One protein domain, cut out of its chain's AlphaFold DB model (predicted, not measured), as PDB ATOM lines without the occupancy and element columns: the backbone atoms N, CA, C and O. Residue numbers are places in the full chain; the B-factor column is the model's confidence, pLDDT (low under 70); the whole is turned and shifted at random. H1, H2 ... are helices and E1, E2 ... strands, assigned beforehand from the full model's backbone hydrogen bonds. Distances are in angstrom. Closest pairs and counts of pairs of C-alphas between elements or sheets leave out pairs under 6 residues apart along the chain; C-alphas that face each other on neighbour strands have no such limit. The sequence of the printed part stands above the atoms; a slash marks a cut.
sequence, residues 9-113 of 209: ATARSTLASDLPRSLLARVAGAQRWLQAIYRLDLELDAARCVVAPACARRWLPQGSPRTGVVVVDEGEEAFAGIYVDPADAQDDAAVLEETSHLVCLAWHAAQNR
ATOM      1  N   ALA A   9      88.120 155.978 117.925       49.56
ATOM      2  CA  ALA A   9      88.630 155.160 119.028       49.56
ATOM      3  C   ALA A   9      88.019 153.742 119.003       49.56
ATOM      4  O   ALA A   9      88.727 152.747 119.160       49.56
ATOM      5  N   THR A  10      86.722 153.639 118.697       51.25
ATOM      6  CA  THR A  10      86.026 152.372 118.447       51.25
ATOM      7  C   THR A  10      86.447 151.764 117.107       51.25
ATOM      8  O   THR A  10      86.592 150.556 117.058       51.25
ATOM      9  N   ALA A  11      86.736 152.562 116.064       51.09
ATOM     10  CA  ALA A  11      87.303 152.095 114.785       51.09
ATOM     11  C   ALA A  11      88.673 151.417 114.935       51.09
ATOM     12  O   ALA A  11      88.882 150.330 114.399       51.09
ATOM     13  N   ARG A  12      89.587 152.048 115.690       53.75
ATOM     14  CA  ARG A  12      90.911 151.514 116.055       53.75
ATOM     15  C   ARG A  12      90.782 150.262 116.938       53.75
ATOM     16  O   ARG A  12      91.661 149.408 116.915       53.75
ATOM     17  N   SER A  13      89.685 150.154 117.695       45.88
ATOM     18  CA  SER A  13      89.364 149.046 118.606       45.88
ATOM     19  C   SER A  13      88.503 147.936 117.981       45.88
ATOM     20  O   SER A  13      88.419 146.854 118.569       45.88
ATOM     21  N   THR A  14      87.852 148.153 116.831       48.72
ATOM     22  CA  THR A  14      87.084 147.124 116.112       48.72
ATOM     23  C   THR A  14      88.052 146.172 115.429       48.72
ATOM     24  O   THR A  14      88.439 146.336 114.278       48.72
ATOM     25  N   LEU A  15      88.486 145.229 116.258       48.94
ATOM     26  CA  LEU A  15      89.394 144.116 116.057       48.94
ATOM     27  C   LEU A  15      89.644 143.741 114.588       48.94
ATOM     28  O   LEU A  15      88.763 143.280 113.866       48.94
ATOM     29  N   ALA A  16      90.924 143.754 114.224       53.50
ATOM     30  CA  ALA A  16      91.470 143.058 113.061       53.50
ATOM     31  C   ALA A  16      91.151 141.539 113.021       53.50
ATOM     32  O   ALA A  16      91.553 140.867 112.073       53.50
ATOM     33  N   SER A  17      90.456 140.979 114.026       57.22
ATOM     34  CA  SER A  17      90.083 139.561 114.112       57.22
ATOM     35  C   SER A  17      89.152 139.109 112.991       57.22
ATOM     36  O   SER A  17      89.235 137.954 112.581       57.22
ATOM     37  N   ASP A  18      88.313 140.012 112.479       69.75
ATOM     38  CA  ASP A  18      87.271 139.676 111.499       69.75
ATOM     39  C   ASP A  18      87.737 139.888 110.050       69.75
ATOM     40  O   ASP A  18      87.015 139.590 109.096       69.75
ATOM     41  N   LEU A  19      88.958 140.400 109.864       82.31
ATOM     42  CA  LEU A  19      89.543 140.620 108.548       82.31
ATOM     43  C   LEU A  19      90.312 139.377 108.078       82.31
ATOM     44  O   LEU A  19      91.101 138.804 108.837       82.31
ATOM     45  N   PRO A  20      90.165 138.967 106.803       88.94
ATOM     46  CA  PRO A  20      90.954 137.870 106.262       88.94
ATOM     47  C   PRO A  20      92.453 138.168 106.385       88.94
ATOM     48  O   PRO A  20      92.945 139.153 105.832       88.94
ATOM     49  N   ARG A  21      93.219 137.281 107.037       91.31
ATOM     50  CA  ARG A  21      94.687 137.425 107.159       91.31
ATOM     51  C   ARG A  21      95.373 137.600 105.801       91.31
ATOM     52  O   ARG A  21      96.372 138.308 105.702       91.31
ATOM     53  N   SER A  22      94.823 136.988 104.752       94.31
ATOM     54  CA  SER A  22      95.303 137.143 103.378       94.31
ATOM     55  C   SER A  22      95.185 138.580 102.870       94.31
ATOM     56  O   SER A  22      96.098 139.049 102.201       94.31
ATOM     57  N   LEU A  23      94.100 139.293 103.198       95.06
ATOM     58  CA  LEU A  23      93.918 140.694 102.815       95.06
ATOM     59  C   LEU A  23      94.959 141.571 103.515       95.06
ATOM     60  O   LEU A  23      95.673 142.317 102.852       95.06
ATOM     61  N   LEU A  24      95.117 141.407 104.833       95.19
ATOM     62  CA  LEU A  24      96.116 142.143 105.616       95.19
ATOM     63  C   LEU A  24      97.536 141.927 105.070       95.19
ATOM     64  O   LEU A  24      98.302 142.876 104.908       95.19
ATOM     65  N   ALA A  25      97.876 140.682 104.718       96.19
ATOM     66  CA  ALA A  25      99.165 140.351 104.122       96.19
ATOM     67  C   ALA A  25      99.369 141.001 102.740       96.19
ATOM     68  O   ALA A  25     100.475 141.468 102.450       96.19
ATOM     69  N   ARG A  26      98.324 141.062 101.900       97.50
ATOM     70  CA  ARG A  26      98.365 141.730 100.586       97.50
ATOM     71  C   ARG A  26      98.549 143.241 100.732       97.50
ATOM     72  O   ARG A  26      99.427 143.789 100.072       97.50
ATOM     73  N   VAL A  27      97.813 143.883 101.641       97.88
ATOM     74  CA  VAL A  27      97.941 145.320 101.952       97.88
ATOM     75  C   VAL A  27      99.352 145.642 102.448       97.88
ATOM     76  O   VAL A  27     100.030 146.504 101.892       97.88
ATOM     77  N   ALA A  28      99.858 144.883 103.427       97.56
ATOM     78  CA  ALA A  28     101.224 145.056 103.920       97.56
ATOM     79  C   ALA A  28     102.267 144.840 102.808       97.56
ATOM     80  O   ALA A  28     103.273 145.545 102.732       97.56
ATOM     81  N   GLY A  29     102.038 143.860 101.929       97.75
ATOM     82  CA  GLY A  29     102.880 143.608 100.761       97.75
ATOM     83  C   GLY A  29     102.892 144.774  99.777       97.75
ATOM     84  O   GLY A  29     103.969 145.182  99.340       97.75
ATOM     85  N   ALA A  30     101.721 145.325  99.456       98.31
ATOM     86  CA  ALA A  30     101.584 146.492  98.596       98.31
ATOM     87  C   ALA A  30     102.316 147.701  99.195       98.31
ATOM     88  O   ALA A  30     103.160 148.279  98.513       98.31
ATOM     89  N   GLN A  31     102.119 148.009 100.482       98.31
ATOM     90  CA  GLN A  31     102.833 149.106 101.144       98.31
ATOM     91  C   GLN A  31     104.355 148.937 101.036       98.31
ATOM     92  O   GLN A  31     105.044 149.886 100.661       98.31
ATOM     93  N   ARG A  32     104.891 147.737 101.311       97.88
ATOM     94  CA  ARG A  32     106.339 147.480 101.209       97.88
ATOM     95  C   ARG A  32     106.876 147.737  99.802       97.88
ATOM     96  O   ARG A  32     107.945 148.328  99.664       97.88
ATOM     97  N   TRP A  33     106.142 147.329  98.765       98.00
ATOM     98  CA  TRP A  33     106.506 147.637  97.379       98.00
ATOM     99  C   TRP A  33     106.569 149.145  97.139       98.00
ATOM    100  O   TRP A  33     107.570 149.636  96.620       98.00
ATOM    101  N   LEU A  34     105.540 149.884  97.556       98.56
ATOM    102  CA  LEU A  34     105.468 151.332  97.356       98.56
ATOM    103  C   LEU A  34     106.565 152.076  98.126       98.56
ATOM    104  O   LEU A  34     107.266 152.910  97.549       98.56
ATOM    105  N   GLN A  35     106.795 151.728  99.395       98.00
ATOM    106  CA  GLN A  35     107.876 152.305 100.197       98.00
ATOM    107  C   GLN A  35     109.252 152.015  99.583       98.00
ATOM    108  O   GLN A  35     110.091 152.914  99.532       98.00
ATOM    109  N   ALA A  36     109.479 150.814  99.040       97.75
ATOM    110  CA  ALA A  36     110.736 150.467  98.374       97.75
ATOM    111  C   ALA A  36     110.942 151.230  97.048       97.75
ATOM    112  O   ALA A  36     112.028 151.770  96.797       97.75
ATOM    113  N   ILE A  37     109.900 151.318  96.210       98.31
ATOM    114  CA  ILE A  37     109.932 152.069  94.945       98.31
ATOM    115  C   ILE A  37     110.264 153.532  95.236       98.31
ATOM    116  O   ILE A  37     111.239 154.076  94.703       98.31
ATOM    117  N   TYR A  38     109.508 154.155  96.138       98.44
ATOM    118  CA  TYR A  38     109.568 155.593  96.366       98.44
ATOM    119  C   TYR A  38     110.577 156.029  97.429       98.44
ATOM    120  O   TYR A  38     110.834 157.232  97.531       98.44
ATOM    121  N   ARG A  39     111.202 155.091  98.155       97.81
ATOM    122  CA  ARG A  39     112.047 155.359  99.335       97.81
ATOM    123  C   ARG A  39     111.321 156.274 100.316       97.81
ATOM    124  O   ARG A  39     111.740 157.409 100.537       97.81
ATOM    125  N   LEU A  40     110.168 155.810 100.778       96.44
ATOM    126  CA  LEU A  40     109.358 156.535 101.750       96.44
ATOM    127  C   LEU A  40     109.686 156.017 103.138       96.44
ATOM    128  O   LEU A  40     109.616 154.812 103.373       96.44
ATOM    129  N   ASP A  41     110.008 156.946 104.023       93.25
ATOM    130  CA  ASP A  41     110.073 156.710 105.454       93.25
ATOM    131  C   ASP A  41     108.749 157.203 106.044       93.25
ATOM    132  O   ASP A  41     108.489 158.405 106.086       93.25
ATOM    133  N   LEU A  42     107.840 156.266 106.313       92.19
ATOM    134  CA  LEU A  42     106.507 156.553 106.837       92.19
ATOM    135  C   LEU A  42     106.256 155.651 108.033       92.19
ATOM    136  O   LEU A  42     106.320 154.427 107.901       92.19
ATOM    137  N   GLU A  43     105.856 156.257 109.145       91.50
ATOM    138  CA  GLU A  43     105.304 155.572 110.316       91.50
ATOM    139  C   GLU A  43     103.848 155.136 110.058       91.50
ATOM    140  O   GLU A  43     102.922 155.464 110.791       91.50
ATOM    141  N   LEU A  44     103.630 154.419 108.954       93.12
ATOM    142  CA  LEU A  44     102.334 153.891 108.538       93.12
ATOM    143  C   LEU A  44     102.372 152.362 108.578       93.12
ATOM    144  O   LEU A  44     103.264 151.745 107.998       93.12
ATOM    145  N   ASP A  45     101.361 151.750 109.190       94.81
ATOM    146  CA  ASP A  45     101.050 150.327 109.035       94.81
ATOM    147  C   ASP A  45      99.678 150.201 108.364       94.81
ATOM    148  O   ASP A  45      98.640 150.149 109.024       94.81
ATOM    149  N   ALA A  46      99.662 150.175 107.029       94.94
ATOM    150  CA  ALA A  46      98.437 150.135 106.238       94.94
ATOM    151  C   ALA A  46      97.569 148.914 106.565       94.94
ATOM    152  O   ALA A  46      96.348 148.997 106.457       94.94
ATOM    153  N   ALA A  47      98.163 147.798 107.009       94.75
ATOM    154  CA  ALA A  47      97.398 146.623 107.416       94.75
ATOM    155  C   ALA A  47      96.599 146.876 108.706       94.75
ATOM    156  O   ALA A  47      95.509 146.332 108.862       94.75
ATOM    157  N   ARG A  48      97.089 147.741 109.603       92.62
ATOM    158  CA  ARG A  48      96.332 148.214 110.778       92.62
ATOM    159  C   ARG A  48      95.301 149.288 110.441       92.62
ATOM    160  O   ARG A  48      94.408 149.537 111.244       92.62
ATOM    161  N   CYS A  49      95.404 149.899 109.267       93.38
ATOM    162  CA  CYS A  49      94.454 150.890 108.765       93.38
ATOM    163  C   CYS A  49      93.323 150.269 107.925       93.38
ATOM    164  O   CYS A  49      92.521 151.006 107.349       93.38
ATOM    165  N   VAL A  50      93.246 148.936 107.816       93.81
ATOM    166  CA  VAL A  50      92.146 148.272 107.106       93.81
ATOM    167  C   VAL A  50      90.870 148.352 107.940       93.81
ATOM    168  O   VAL A  50      90.817 147.899 109.081       93.81
ATOM    169  N   VAL A  51      89.824 148.912 107.347       91.75
ATOM    170  CA  VAL A  51      88.512 149.104 107.960       91.75
ATOM    171  C   VAL A  51      87.661 147.855 107.756       91.75
ATOM    172  O   VAL A  51      87.439 147.412 106.627       91.75
ATOM    173  N   ALA A  52      87.127 147.310 108.851       88.38
ATOM    174  CA  ALA A  52      86.201 146.184 108.800       88.38
ATOM    175  C   ALA A  52      84.932 146.531 107.988       88.38
ATOM    176  O   ALA A  52      84.386 147.630 108.149       88.38
ATOM    177  N   PRO A  53      84.378 145.602 107.181       86.12
ATOM    178  CA  PRO A  53      83.202 145.881 106.355       86.12
ATOM    179  C   PRO A  53      81.986 146.396 107.131       86.12
ATOM    180  O   PRO A  53      81.240 147.235 106.630       86.12
ATOM    181  N   ALA A  54      81.778 145.921 108.362       84.25
ATOM    182  CA  ALA A  54      80.687 146.389 109.215       84.25
ATOM    183  C   ALA A  54      80.830 147.876 109.592       84.25
ATOM    184  O   ALA A  54      79.829 148.587 109.650       84.25
ATOM    185  N   CYS A  55      82.059 148.349 109.809       86.44
ATOM    186  CA  CYS A  55      82.355 149.750 110.100       86.44
ATOM    187  C   CYS A  55      82.228 150.606 108.840       86.44
ATOM    188  O   CYS A  55      81.527 151.616 108.853       86.44
ATOM    189  N   ALA A  56      82.811 150.152 107.727       85.62
ATOM    190  CA  ALA A  56      82.743 150.861 106.452       85.62
ATOM    191  C   ALA A  56      81.294 151.121 106.015       85.62
ATOM    192  O   ALA A  56      80.953 152.246 105.670       85.62
ATOM    193  N   ARG A  57      80.402 150.123 106.128       81.69
ATOM    194  CA  ARG A  57      78.969 150.276 105.804       81.69
ATOM    195  C   ARG A  57      78.239 151.320 106.657       81.69
ATOM    196  O   ARG A  57      77.193 151.795 106.233       81.69
ATOM    197  N   ARG A  58      78.742 151.649 107.853       85.25
ATOM    198  CA  ARG A  58      78.157 152.685 108.723       85.25
ATOM    199  C   ARG A  58      78.647 154.084 108.369       85.25
ATOM    200  O   ARG A  58      77.906 155.038 108.568       85.25
ATOM    201  N   TRP A  59      79.883 154.207 107.888       85.44
ATOM    202  CA  TRP A  59      80.498 155.502 107.581       85.44
ATOM    203  C   TRP A  59      80.291 155.937 106.136       85.44
ATOM    204  O   TRP A  59      80.224 157.130 105.853       85.44
ATOM    205  N   LEU A  60      80.212 154.982 105.211       83.94
ATOM    206  CA  LEU A  60      80.142 155.272 103.790       83.94
ATOM    207  C   LEU A  60      78.724 155.694 103.381       83.94
ATOM    208  O   LEU A  60      77.773 154.941 103.607       83.94
ATOM    209  N   PRO A  61      78.565 156.858 102.721       83.88
ATOM    210  CA  PRO A  61      77.299 157.246 102.116       83.88
ATOM    211  C   PRO A  61      76.779 156.193 101.133       83.88
ATOM    212  O   PRO A  61      77.558 155.473 100.496       83.88
ATOM    213  N   GLN A  62      75.461 156.151 100.940       80.00
ATOM    214  CA  GLN A  62      74.856 155.318  99.903       80.00
ATOM    215  C   GLN A  62      75.442 155.664  98.523       80.00
ATOM    216  O   GLN A  62      75.584 156.834  98.173       80.00
ATOM    217  N   GLY A  63      75.789 154.637  97.741       77.50
ATOM    218  CA  GLY A  63      76.428 154.809  96.431       77.50
ATOM    219  C   GLY A  63      77.938 155.064  96.488       77.50
ATOM    220  O   GLY A  63      78.537 155.381  95.461       77.50
ATOM    221  N   SER A  64      78.567 154.922  97.660       83.44
ATOM    222  CA  SER A  64      80.029 154.887  97.755       83.44
ATOM    223  C   SER A  64      80.612 153.709  96.965       83.44
ATOM    224  O   SER A  64      79.957 152.668  96.852       83.44
ATOM    225  N   PRO A  65      81.847 153.837  96.441       83.44
ATOM    226  CA  PRO A  65      82.564 152.716  95.850       83.44
ATOM    227  C   PRO A  65      82.643 151.519  96.803       83.44
ATOM    228  O   PRO A  65      82.654 151.679  98.026       83.44
ATOM    229  N   ARG A  66      82.729 150.316  96.228       86.38
ATOM    230  CA  ARG A  66      82.875 149.064  96.988       86.38
ATOM    231  C   ARG A  66      84.168 149.024  97.795       86.38
ATOM    232  O   ARG A  66      84.198 148.459  98.874       86.38
ATOM    233  N   THR A  67      85.207 149.648  97.274       91.00
ATOM    234  CA  THR A  67      86.558 149.635  97.816       91.00
ATOM    235  C   THR A  67      87.099 151.065  97.693       91.00
ATOM    236  O   THR A  67      86.706 151.784  96.770       91.00
ATOM    237  N   GLY A  68      87.851 151.541  98.686       92.06
ATOM    238  CA  GLY A  68      88.212 152.955  98.782       92.06
ATOM    239  C   GLY A  68      88.985 153.332 100.045       92.06
ATOM    240  O   GLY A  68      88.894 152.663 101.077       92.06
ATOM    241  N   VAL A  69      89.663 154.481 100.012       92.81
ATOM    242  CA  VAL A  69      90.098 155.176 101.234       92.81
ATOM    243  C   VAL A  69      88.898 155.816 101.927       92.81
ATOM    244  O   VAL A  69      88.138 156.577 101.323       92.81
ATOM    245  N   VAL A  70      88.760 155.537 103.219       91.44
ATOM    246  CA  VAL A  70      87.775 156.148 104.109       91.44
ATOM    247  C   VAL A  70      88.482 157.181 104.972       91.44
ATOM    248  O   VAL A  70      89.492 156.871 105.599       91.44
ATOM    249  N   VAL A  71      87.936 158.394 105.011       90.00
ATOM    250  CA  VAL A  71      88.379 159.455 105.917       90.00
ATOM    251  C   VAL A  71      87.212 159.819 106.824       90.00
ATOM    252  O   VAL A  71      86.129 160.132 106.330       90.00
ATOM    253  N   VAL A  72      87.432 159.743 108.132       88.19
ATOM    254  CA  VAL A  72      86.462 160.112 109.165       88.19
ATOM    255  C   VAL A  72      87.025 161.310 109.915       88.19
ATOM    256  O   VAL A  72      88.102 161.218 110.499       88.19
ATOM    257  N   ASP A  73      86.310 162.427 109.847       87.00
ATOM    258  CA  ASP A  73      86.625 163.656 110.573       87.00
ATOM    259  C   ASP A  73      86.051 163.568 111.995       87.00
ATOM    260  O   ASP A  73      84.858 163.298 112.166       87.00
ATOM    261  N   GLU A  74      86.901 163.760 113.003       84.25
ATOM    262  CA  GLU A  74      86.544 163.773 114.425       84.25
ATOM    263  C   GLU A  74      86.790 165.145 115.077       84.25
ATOM    264  O   GLU A  74      86.932 165.252 116.297       84.25
ATOM    265  N   GLY A  75      86.830 166.212 114.277       86.38
ATOM    266  CA  GLY A  75      87.097 167.569 114.736       86.38
ATOM    267  C   GLY A  75      88.589 167.885 114.712       86.38
ATOM    268  O   GLY A  75      89.106 168.343 113.698       86.38
ATOM    269  N   GLU A  76      89.285 167.690 115.834       84.88
ATOM    270  CA  GLU A  76      90.725 168.004 115.929       84.88
ATOM    271  C   GLU A  76      91.620 166.915 115.322       84.88
ATOM    272  O   GLU A  76      92.751 167.187 114.921       84.88
ATOM    273  N   GLU A  77      91.104 165.692 115.212       84.25
ATOM    274  CA  GLU A  77      91.774 164.571 114.560       84.25
ATOM    275  C   GLU A  77      90.947 164.063 113.377       84.25
ATOM    276  O   GLU A  77      89.721 164.156 113.351       84.25
ATOM    277  N   ALA A  78      91.629 163.460 112.406       86.44
ATOM    278  CA  ALA A  78      90.991 162.695 111.350       86.44
ATOM    279  C   ALA A  78      91.591 161.290 111.299       86.44
ATOM    280  O   ALA A  78      92.805 161.100 111.396       86.44
ATOM    281  N   PHE A  79      90.735 160.297 111.097       88.25
ATOM    282  CA  PHE A  79      91.146 158.932 110.814       88.25
ATOM    283  C   PHE A  79      91.120 158.685 109.307       88.25
ATOM    284  O   PHE A  79      90.123 158.974 108.650       88.25
ATOM    285  N   ALA A  80      92.188 158.094 108.768       91.69
ATOM    286  CA  ALA A  80      92.233 157.595 107.398       91.69
ATOM    287  C   ALA A  80      92.523 156.090 107.391       91.69
ATOM    288  O   ALA A  80      93.454 155.620 108.046       91.69
ATOM    289  N   GLY A  81      91.742 155.342 106.619       93.38
ATOM    290  CA  GLY A  81      91.903 153.900 106.459       93.38
ATOM    291  C   GLY A  81      91.485 153.424 105.079       93.38
ATOM    292  O   GLY A  81      90.987 154.203 104.272       93.38
ATOM    293  N   ILE A  82      91.686 152.139 104.798       94.69
ATOM    294  CA  ILE A  82      91.235 151.516 103.549       94.69
ATOM    295  C   ILE A  82      90.105 150.546 103.834       94.69
ATOM    296  O   ILE A  82      90.207 149.694 104.713       94.69
ATOM    297  N   TYR A  83      89.029 150.654 103.073       93.38
ATOM    298  CA  TYR A  83      87.994 149.642 103.013       93.38
ATOM    299  C   TYR A  83      88.144 148.875 101.704       93.38
ATOM    300  O   TYR A  83      88.238 149.484 100.643       93.38
ATOM    301  N   VAL A  84      88.157 147.547 101.787       92.75
ATOM    302  CA  VAL A  84      88.122 146.652 100.627       92.75
ATOM    303  C   VAL A  84      86.910 145.749 100.786       92.75
ATOM    304  O   VAL A  84      86.792 145.046 101.796       92.75
ATOM    305  N   ASP A  85      86.000 145.773  99.813       91.06
ATOM    306  CA  ASP A  85      84.843 144.884  99.826       91.06
ATOM    307  C   ASP A  85      85.309 143.421  99.809       91.06
ATOM    308  O   ASP A  85      86.256 143.081  99.094       91.06
ATOM    309  N   PRO A  86      84.647 142.513 100.547       90.06
ATOM    310  CA  PRO A  86      85.023 141.104 100.555       90.06
ATOM    311  C   PRO A  86      85.116 140.454  99.167       90.06
ATOM    312  O   PRO A  86      85.922 139.540  98.995       90.06
ATOM    313  N   ALA A  87      84.339 140.911  98.179       90.25
ATOM    314  CA  ALA A  87      84.439 140.373  96.822       90.25
ATOM    315  C   ALA A  87      85.714 140.813  96.082       90.25
ATOM    316  O   ALA A  87      86.172 140.092  95.201       90.25
ATOM    317  N   ASP A  88      86.292 141.953  96.463       91.44
ATOM    318  CA  ASP A  88      87.502 142.516  95.856       91.44
ATOM    319  C   ASP A  88      88.761 142.132  96.660       91.44
ATOM    320  O   ASP A  88      89.887 142.376  96.238       91.44
ATOM    321  N   ALA A  89      88.606 141.478  97.818       91.62
ATOM    322  CA  ALA A  89      89.702 141.182  98.749       91.62
ATOM    323  C   ALA A  89      90.800 140.255  98.186       91.62
ATOM    324  O   ALA A  89      91.888 140.159  98.762       91.62
ATOM    325  N   GLN A  90      90.518 139.541  97.093       93.56
ATOM    326  CA  GLN A  90      91.493 138.703  96.383       93.56
ATOM    327  C   GLN A  90      92.042 139.366  95.112       93.56
ATOM    328  O   GLN A  90      92.948 138.805  94.491       93.56
ATOM    329  N   ASP A  91      91.533 140.541  94.741       93.19
ATOM    330  CA  ASP A  91      92.006 141.314  93.601       93.19
ATOM    331  C   ASP A  91      93.241 142.140  94.000       93.19
ATOM    332  O   ASP A  91      93.164 143.160  94.687       93.19
ATOM    333  N   ASP A  92      94.413 141.693  93.545       93.75
ATOM    334  CA  ASP A  92      95.679 142.393  93.773       93.75
ATOM    335  C   ASP A  92      95.691 143.818  93.208       93.75
ATOM    336  O   ASP A  92      96.403 144.670  93.741       93.75
ATOM    337  N   ALA A  93      94.952 144.086  92.126       92.81
ATOM    338  CA  ALA A  93      94.909 145.404  91.508       92.81
ATOM    339  C   ALA A  93      94.077 146.387  92.339       92.81
ATOM    340  O   ALA A  93      94.501 147.537  92.471       92.81
ATOM    341  N   ALA A  94      92.961 145.932  92.916       93.50
ATOM    342  CA  ALA A  94      92.138 146.725  93.831       93.50
ATOM    343  C   ALA A  94      92.871 146.980  95.158       93.50
ATOM    344  O   ALA A  94      92.960 148.114  95.622       93.50
ATOM    345  N   VAL A  95      93.492 145.945  95.739       97.06
ATOM    346  CA  VAL A  95      94.265 146.096  96.985       97.06
ATOM    347  C   VAL A  95      95.461 147.034  96.795       97.06
ATOM    348  O   VAL A  95      95.736 147.865  97.664       97.06
ATOM    349  N   LEU A  96      96.175 146.927  95.669       97.94
ATOM    350  CA  LEU A  96      97.278 147.836  95.356       97.94
ATOM    351  C   LEU A  96      96.794 149.277  95.170       97.94
ATOM    352  O   LEU A  96      97.457 150.187  95.658       97.94
ATOM    353  N   GLU A  97      95.660 149.481  94.497       96.75
ATOM    354  CA  GLU A  97      95.071 150.806  94.277       96.75
ATOM    355  C   GLU A  97      94.768 151.512  95.601       96.75
ATOM    356  O   GLU A  97      95.291 152.603  95.842       96.75
ATOM    357  N   GLU A  98      94.040 150.866  96.513       97.19
ATOM    358  CA  GLU A  98      93.708 151.506  97.791       97.19
ATOM    359  C   GLU A  98      94.909 151.680  98.707       97.19
ATOM    360  O   GLU A  98      95.028 152.689  99.405       97.19
ATOM    361  N   THR A  99      95.847 150.733  98.675       98.44
ATOM    362  CA  THR A  99      97.096 150.895  99.421       98.44
ATOM    363  C   THR A  99      97.902 152.077  98.870       98.44
ATOM    364  O   THR A  99      98.456 152.848  99.651       98.44
ATOM    365  N   SER A 100      97.927 152.269  97.547       98.56
ATOM    366  CA  SER A 100      98.524 153.446  96.902       98.56
ATOM    367  C   SER A 100      97.850 154.736  97.358       98.56
ATOM    368  O   SER A 100      98.537 155.679  97.758       98.56
ATOM    369  N   HIS A 101      96.516 154.775  97.373       98.25
ATOM    370  CA  HIS A 101      95.770 155.936  97.851       98.25
ATOM    371  C   HIS A 101      96.128 156.285  99.302       98.25
ATOM    372  O   HIS A 101      96.445 157.443  99.582       98.25
ATOM    373  N   LEU A 102      96.151 155.300 100.206       98.19
ATOM    374  CA  LEU A 102      96.487 155.519 101.615       98.19
ATOM    375  C   LEU A 102      97.941 155.964 101.808       98.19
ATOM    376  O   LEU A 102      98.189 156.923 102.533       98.19
ATOM    377  N   VAL A 103      98.903 155.312 101.146       98.38
ATOM    378  CA  VAL A 103     100.328 155.677 101.237       98.38
ATOM    379  C   VAL A 103     100.565 157.085 100.689       98.38
ATOM    380  O   VAL A 103     101.284 157.872 101.304       98.38
ATOM    381  N   CYS A 104      99.942 157.430  99.558       98.00
ATOM    382  CA  CYS A 104     100.014 158.766  98.969       98.00
ATOM    383  C   CYS A 104      99.405 159.827  99.892       98.00
ATOM    384  O   CYS A 104     100.026 160.864 100.125       98.00
ATOM    385  N   LEU A 105      98.232 159.547 100.469       97.25
ATOM    386  CA  LEU A 105      97.581 160.428 101.432       97.25
ATOM    387  C   LEU A 105      98.443 160.636 102.684       97.25
ATOM    388  O   LEU A 105      98.686 161.779 103.061       97.25
ATOM    389  N   ALA A 106      98.948 159.556 103.287       96.75
ATOM    390  CA  ALA A 106      99.788 159.610 104.482       96.75
ATOM    391  C   ALA A 106     101.085 160.387 104.234       96.75
ATOM    392  O   ALA A 106     101.469 161.227 105.047       96.75
ATOM    393  N   TRP A 107     101.736 160.169 103.086       97.25
ATOM    394  CA  TRP A 107     102.919 160.940 102.720       97.25
ATOM    395  C   TRP A 107     102.600 162.424 102.548       97.25
ATOM    396  O   TRP A 107     103.296 163.265 103.105       97.25
ATOM    397  N   HIS A 108     101.533 162.767 101.825       96.19
ATOM    398  CA  HIS A 108     101.121 164.161 101.659       96.19
ATOM    399  C   HIS A 108     100.790 164.837 102.998       96.19
ATOM    400  O   HIS A 108     101.243 165.959 103.234       96.19
ATOM    401  N   ALA A 109     100.079 164.141 103.889       94.31
ATOM    402  CA  ALA A 109      99.767 164.617 105.233       94.31
ATOM    403  C   ALA A 109     101.041 164.868 106.058       94.31
ATOM    404  O   ALA A 109     101.209 165.959 106.594       94.31
ATOM    405  N   ALA A 110     101.992 163.926 106.065       94.50
ATOM    406  CA  ALA A 110     103.273 164.078 106.761       94.50
ATOM    407  C   ALA A 110     104.122 165.252 106.235       94.50
ATOM    408  O   ALA A 110     104.992 165.760 106.935       94.50
ATOM    409  N   GLN A 111     103.892 165.684 104.992       94.81
ATOM    410  CA  GLN A 111     104.556 166.846 104.398       94.81
ATOM    411  C   GLN A 111     103.746 168.146 104.535       94.81
ATOM    412  O   GLN A 111     104.154 169.159 103.970       94.81
ATOM    413  N   ASN A 112     102.598 168.138 105.226       93.38
ATOM    414  CA  ASN A 112     101.647 169.256 105.277       93.38
ATOM    415  C   ASN A 112     101.241 169.759 103.879       93.38
ATOM    416  O   ASN A 112     101.145 170.962 103.622       93.38
ATOM    417  N   ARG A 113     101.033 168.833 102.935       93.56
ATOM    418  CA  ARG A 113     100.685 169.143 101.542       93.56
ATOM    419  C   ARG A 113      99.274 168.666 101.215       93.56
ATOM    420  O   ARG A 113      98.951 167.512 101.486       93.56
TER     421      ARG A 113
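Overview. This is residues 9 to 113 of the 209 residues of an uncharacterized protein of Myxococcales bacterium (UniProt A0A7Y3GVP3). The long helix H4 lies between the strand hairpin E1 and E2 and a second long helix, H2, which it meets at a steep angle. The short helix H3 lies by the hairpin away from H4, and the short H1 lies far from the mean of the C-alphas. The printed part has 105 residues, with four named helices and two named strands in the order H1 H2 H3 E1 E2 H4; the two-stranded sheet is antiparallel and the class is mostly helix. The whole is compact, with a radius of gyration of the C-alphas of 13.2 A and spans of 35 by 35 by 26 A.

Along the chain. H1, residues 9 to 13, begins at C-alpha 9 (88.630, 155.160, 119.028). H2, residues 21 to 38, is 25.8 A long. H3 holds residues 53 to 59, E1 68 to 73 and E2 78 to 83. H4, residues 92 to 110, is 26.4 A long and ends at C-alpha 110 (103.273, 164.078, 106.761).

Arrangement. H2 and H4 touch, closest at the C-alphas of Ala 30 and Leu 96, 5.6 A apart, with a steep tilt of 55 degrees, the same way. The closest C-alphas of E2 and H4 are those of Ile 82 and Glu 98, 6.3 A apart. E1 and E2 are a hairpin, with N 70 and O 81 within hydrogen-bond range at 2.8 A. The closest C-alphas of H3 and E2, Ala 56 and Tyr 83, are 6.4 A apart. H1 and H3 are close but not clearly touching, at 7.2 A between C-alphas 11 and 55. H3 and H4 are apart. Every O i to N i+4 pair is within hydrogen-bond range in H1, H2 and H4; in H3 2 of 3 are.

Size, cuts and confidence. The C-alphas of Arg 39 and Gln 62 are the two farthest apart, at 37.2 A. The printed part has no cut. The link from H2 to H3, residues 39 to 52, is long. Residues 9 to 18 are under pLDDT 70.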